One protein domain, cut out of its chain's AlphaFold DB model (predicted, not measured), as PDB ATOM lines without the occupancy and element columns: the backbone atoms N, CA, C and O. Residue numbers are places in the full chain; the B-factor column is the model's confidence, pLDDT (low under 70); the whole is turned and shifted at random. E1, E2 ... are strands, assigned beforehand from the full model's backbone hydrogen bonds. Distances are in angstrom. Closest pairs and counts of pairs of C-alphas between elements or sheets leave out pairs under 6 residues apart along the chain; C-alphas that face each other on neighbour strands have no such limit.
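What this domain is: This is residues 2 to 43 of the 163 residues of an uncharacterized protein of Flavobacterium sp. TCH3-2 (UniProt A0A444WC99). A long, strongly twisted hairpin of E1 and E2 makes an arm, and at its base E2 turns sharply and pairs with the short strand E3, in an L of two hairpins that share E2. The loop between E1 and E2 lies at the far end of the arm, and the loop between E2 and E3 closes the other hairpin. The printed part has 42 residues, with no named helix and three strands in the order E1, E2, E3, an all-strand antiparallel sheet in that same order. It is loose, with a radius of gyration of the C-alphas of 12.8 A and spans of 35 by 23 by 14 A.

Where its parts are: E2, residues 17 to 30, is the longest strand by residues and measures 26.9 A, ending at C-alpha 30 at (106.695, 92.865, 79.917). E1, residues 2 to 10, measures 22.7 A from C-alpha 2 at (103.212, 98.469, 88.628). E3 holds residues 38 to 41 and ends at C-alpha 41 at (109.425, 103.992, 82.887).

How they stand to each other: The three strands form a meander, each strand the antiparallel neighbour of the one before. E2 is the inner strand and bends by 104 degrees at residue 26. Its pairing is staggered: residues 17 to 27 pair with E1, and residues 27 to 30 with E3. E1 and E2 form a hairpin at 161 degrees between directions; N 6 and O 21 are 2.8 A apart and N 23 and O 4 2.9 A, within hydrogen-bond range. E2 and E3 form a second hairpin, with N 40 and O 28 within hydrogen-bond range at 2.8 A. The edge strands E1 and E3 are only just apart, their closest C-alphas 8.1 A from each other.

The domain as a whole: The two C-alphas farthest apart are those of Ser 14 and Met 30, at 35.2 A. The printed part has no cut, and both links are short. The mean pLDDT of the printed part is 76.3; residues 2 to 3 and 32 to 36 are under 70.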
ATOM      1  N   PHE A   2     102.597  98.668  87.312       62.59
ATOM      2  CA  PHE A   2     103.212  98.469  88.628       62.59
ATOM      3  C   PHE A   2     104.039  99.686  89.024       62.59
ATOM      4  O   PHE A   2     104.581 100.396  88.171       62.59
ATOM      5  N   GLN A   3     104.129  99.911  90.330       65.88
ATOM      6  CA  GLN A   3     104.944 100.957  90.921       65.88
ATOM      7  C   GLN A   3     106.407 100.492  90.953       65.88
ATOM      8  O   GLN A   3     106.706  99.372  91.376       65.88
ATOM      9  N   LYS A   4     107.346 101.299  90.433       72.94
ATOM     10  CA  LYS A   4     108.750 100.863  90.339       72.94
ATOM     11  C   LYS A   4     109.337 100.693  91.737       72.94
ATOM     12  O   LYS A   4     109.343 101.644  92.509       72.94
ATOM     13  N   MET A   5     109.928  99.537  92.020       75.69
ATOM     14  CA  MET A   5     110.698  99.332  93.247       75.69
ATOM     15  C   MET A   5     112.160  99.741  93.043       75.69
ATOM     16  O   MET A   5     112.817  99.311  92.090       75.69
ATOM     17  N   LYS A   6     112.688 100.567  93.943       78.81
ATOM     18  CA  LYS A   6     114.103 100.945  94.005       78.81
ATOM     19  C   LYS A   6     114.793 100.134  95.096       78.81
ATOM     20  O   LYS A   6     114.244  99.932  96.172       78.81
ATOM     21  N   ARG A   7     116.021  99.687  94.824       76.62
ATOM     22  CA  ARG A   7     116.885  99.082  95.843       76.62
ATOM     23  C   ARG A   7     117.526 100.192  96.669       76.62
ATOM     24  O   ARG A   7     118.208 101.051  96.110       76.62
ATOM     25  N   VAL A   8     117.309 100.160  97.975       80.25
ATOM     26  CA  VAL A   8     117.907 101.073  98.950       80.25
ATOM     27  C   VAL A   8     118.746 100.239  99.903       80.25
ATOM     28  O   VAL A   8     118.342  99.140 100.275       80.25
ATOM     29  N   LEU A   9     119.951 100.714 100.224       79.88
ATOM     30  CA  LEU A   9     120.843 100.013 101.141       79.88
ATOM     31  C   LEU A   9     120.145  99.883 102.497       79.88
ATOM     32  O   LEU A   9     119.664 100.873 103.044       79.88
ATOM     33  N   ASP A  10     120.072  98.662 103.004       78.94
ATOM     34  CA  ASP A  10     119.554  98.402 104.332       78.94
ATOM     35  C   ASP A  10     120.689  98.593 105.340       78.94
ATOM     36  O   ASP A  10     121.696  97.883 105.329       78.94
ATOM     37  N   THR A  11     120.548  99.620 106.171       75.81
ATOM     38  CA  THR A  11     121.538 100.002 107.179       75.81
ATOM     39  C   THR A  11     121.362  99.251 108.497       75.81
ATOM     40  O   THR A  11     122.169  99.446 109.400       75.81
ATOM     41  N   PHE A  12     120.327  98.413 108.633       70.75
ATOM     42  CA  PHE A  12     120.032  97.683 109.872       70.75
ATOM     43  C   PHE A  12     120.715  96.311 109.955       70.75
ATOM     44  O   PHE A  12     120.741  95.702 111.023       70.75
ATOM     45  N   THR A  13     121.298  95.823 108.858       70.19
ATOM     46  CA  THR A  13     122.007  94.538 108.821       70.19
ATOM     47  C   THR A  13     123.521  94.731 108.805       70.19
ATOM     48  O   THR A  13     124.036  95.596 108.103       70.19
ATOM     49  N   SER A  14     124.261  93.877 109.521       72.06
ATOM     50  CA  SER A  14     125.738  93.867 109.530       72.06
ATOM     51  C   SER A  14     126.360  93.538 108.164       72.06
ATOM     52  O   SER A  14     127.509  93.885 107.898       72.06
ATOM     53  N   TYR A  15     125.589  92.907 107.278       70.56
ATOM     54  CA  TYR A  15     125.936  92.661 105.880       70.56
ATOM     55  C   TYR A  15     125.292  93.707 104.964       70.56
ATOM     56  O   TYR A  15     124.206  94.201 105.256       70.56
ATOM     57  N   LYS A  16     125.922  94.009 103.816       70.31
ATOM     58  CA  LYS A  16     125.339  94.886 102.783       70.31
ATOM     59  C   LYS A  16     124.105  94.222 102.165       70.31
ATOM     60  O   LYS A  16     124.214  93.530 101.151       70.31
ATOM     61  N   SER A  17     122.943  94.434 102.766       75.38
ATOM     62  CA  SER A  17     121.660  94.019 102.212       75.38
ATOM     63  C   SER A  17     120.925  95.230 101.624       75.38
ATOM     64  O   SER A  17     121.294  96.380 101.856       75.38
ATOM     65  N   TYR A  18     119.962  94.981 100.738       78.56
ATOM     66  CA  TYR A  18     119.209  96.036 100.062       78.56
ATOM     67  C   TYR A  18     117.725  95.754 100.216       78.56
ATOM     68  O   TYR A  18     117.250  94.721  99.740       78.56
ATOM     69  N   LYS A  19     116.993  96.700 100.796       79.12
ATOM     70  CA  LYS A  19     115.534  96.677 100.833       79.12
ATOM     71  C   LYS A  19     114.951  97.261  99.549       79.12
ATOM     72  O   LYS A  19     115.589  98.062  98.858       79.12
ATOM     73  N   LYS A  20     113.746  96.821  99.199       79.25
ATOM     74  CA  LYS A  20     112.976  97.375  98.083       79.25
ATOM     75  C   LYS A  20     112.029  98.431  98.637       79.25
ATOM     76  O   LYS A  20     111.260  98.133  99.540       79.25
ATOM     77  N   GLU A  21     112.091  99.633  98.089       78.88
ATOM     78  CA  GLU A  21     111.155 100.715  98.397       78.88
ATOM     79  C   GLU A  21     110.368 101.078  97.141       78.88
ATOM     80  O   GLU A  21     110.924 101.125  96.038       78.88
ATOM     81  N   GLU A  22     109.067 101.303  97.299       75.75
ATOM     82  CA  GLU A  22     108.193 101.760  96.222       75.75
ATOM     83  C   GLU A  22     108.563 103.188  95.808       75.75
ATOM     84  O   GLU A  22     109.009 104.002  96.615       75.75
ATOM     85  N   THR A  23     108.427 103.500  94.522       74.75
ATOM     86  CA  THR A  23     108.681 104.847  93.993       74.75
ATOM     87  C   THR A  23     107.474 105.331  93.222       74.75
ATOM     88  O   THR A  23     106.856 104.538  92.531       74.75
ATOM     89  N   ASP A  24     107.184 106.627  93.208       73.94
ATOM     90  CA  ASP A  24     106.020 107.195  92.494       73.94
ATOM     91  C   ASP A  24     106.112 107.129  90.956       73.94
ATOM     92  O   ASP A  24     105.394 107.817  90.231       73.94
ATOM     93  N   LYS A  25     107.036 106.327  90.419       76.31
ATOM     94  CA  LYS A  25     107.225 106.148  88.985       76.31
ATOM     95  C   LYS A  25     106.403 104.981  88.492       76.31
ATOM     96  O   LYS A  25     106.579 103.835  88.912       76.31
ATOM     97  N   LEU A  26     105.583 105.294  87.509       77.12
ATOM     98  CA  LEU A  26     104.747 104.338  86.831       77.12
ATOM     99  C   LEU A  26     105.567 103.565  85.783       77.12
ATOM    100  O   LEU A  26     106.368 104.146  85.039       77.12
ATOM    101  N   VAL A  27     105.388 102.239  85.755       83.81
ATOM    102  CA  VAL A  27     106.116 101.319  84.867       83.81
ATOM    103  C   VAL A  27     105.149 100.501  84.029       83.81
ATOM    104  O   VAL A  27     104.227  99.866  84.554       83.81
ATOM    105  N   PHE A  28     105.416 100.465  82.727       86.06
ATOM    106  CA  PHE A  28     104.941  99.397  81.861       86.06
ATOM    107  C   PHE A  28     106.031  98.338  81.754       86.06
ATOM    108  O   PHE A  28     107.187  98.651  81.479       86.06
ATOM    109  N   GLN A  29     105.671  97.088  81.997       84.94
ATOM    110  CA  GLN A  29     106.612  95.984  82.043       84.94
ATOM    111  C   GLN A  29     106.050  94.812  81.261       84.94
ATOM    112  O   GLN A  29     104.888  94.453  81.435       84.94
ATOM    113  N   MET A  30     106.921  94.185  80.481       82.38
ATOM    114  CA  MET A  30     106.695  92.865  79.917       82.38
ATOM    115  C   MET A  30     107.616  91.856  80.610       82.38
ATOM    116  O   MET A  30     108.779  92.160  80.889       82.38
ATOM    117  N   TYR A  31     107.058  90.673  80.883       70.06
ATOM    118  CA  TYR A  31     107.630  89.548  81.641       70.06
ATOM    119  C   TYR A  31     107.902  89.863  83.112       70.06
ATOM    120  O   TYR A  31     108.753  90.677  83.467       70.06
ATOM    121  N   GLU A  32     107.172  89.194  83.999       59.53
ATOM    122  CA  GLU A  32     107.308  89.389  85.445       59.53
ATOM    123  C   GLU A  32     108.523  88.660  86.034       59.53
ATOM    124  O   GLU A  32     109.166  89.180  86.944       59.53
ATOM    125  N   TYR A  33     108.908  87.527  85.435       61.78
ATOM    126  CA  TYR A  33     109.883  86.591  86.007       61.78
ATOM    127  C   TYR A  33     110.956  86.099  85.017       61.78
ATOM    128  O   TYR A  33     111.470  84.995  85.171       61.78
ATOM    129  N   SER A  34     111.313  86.889  83.994       68.56
ATOM    130  CA  SER A  34     112.393  86.535  83.055       68.56
ATOM    131  C   SER A  34     113.635  87.417  83.230       68.56
ATOM    132  O   SER A  34     113.540  88.580  83.623       68.56
ATOM    133  N   TYR A  35     114.820  86.878  82.916       63.81
ATOM    134  CA  TYR A  35     116.071  87.655  82.919       63.81
ATOM    135  C   TYR A  35     116.101  88.720  81.801       63.81
ATOM    136  O   TYR A  35     116.787  89.730  81.927       63.81
ATOM    137  N   ASN A  36     115.290  88.528  80.753       68.00
ATOM    138  CA  ASN A  36     115.080  89.451  79.634       68.00
ATOM    139  C   ASN A  36     113.892  90.400  79.869       68.00
ATOM    140  O   ASN A  36     113.183  90.784  78.938       68.00
ATOM    141  N   ARG A  37     113.653  90.773  81.129       79.12
ATOM    142  CA  ARG A  37     112.599  91.711  81.516       79.12
ATOM    143  C   ARG A  37     112.745  93.024  80.744       79.12
ATOM    144  O   ARG A  37     113.782  93.687  80.812       79.12
ATOM    145  N   LYS A  38     111.684  93.424  80.039       86.88
ATOM    146  CA  LYS A  38     111.629  94.699  79.318       86.88
ATOM    147  C   LYS A  38     110.724  95.664  80.066       86.88
ATOM    148  O   LYS A  38     109.554  95.383  80.313       86.88
ATOM    149  N   GLU A  39     111.278  96.817  80.419       88.75
ATOM    150  CA  GLU A  39     110.580  97.847  81.184       88.75
ATOM    151  C   GLU A  39     110.626  99.196  80.473       88.75
ATOM    152  O   GLU A  39     111.664  99.624  79.960       88.75
ATOM    153  N   TRP A  40     109.511  99.912  80.545       90.38
ATOM    154  CA  TRP A  40     109.390 101.310  80.171       90.38
ATOM    155  C   TRP A  40     108.906 102.098  81.380       90.38
ATOM    156  O   TRP A  40     107.907 101.770  82.012       90.38
ATOM    157  N   VAL A  41     109.638 103.159  81.698       88.50
ATOM    158  CA  VAL A  41     109.425 103.992  82.887       88.50
ATOM    159  C   VAL A  41     109.305 105.444  82.448       88.50
ATOM    160  O   VAL A  41     109.946 105.843  81.466       88.50
ATOM    161  N   ASP A  42     108.570 106.257  83.198       86.38
ATOM    162  CA  ASP A  42     108.665 107.711  83.084       86.38
ATOM    163  C   ASP A  42     110.099 108.209  83.321       86.38
ATOM    164  O   ASP A  42     110.766 107.848  84.299       86.38
ATOM    165  N   THR A  43     110.571 109.085  82.434       83.56
ATOM    166  CA  THR A  43     111.805 109.853  82.637       83.56
ATOM    167  C   THR A  43     111.485 111.348  82.680       83.56
ATOM    168  O   THR A  43     110.436 111.762  82.187       83.56
TER     169      THR A  43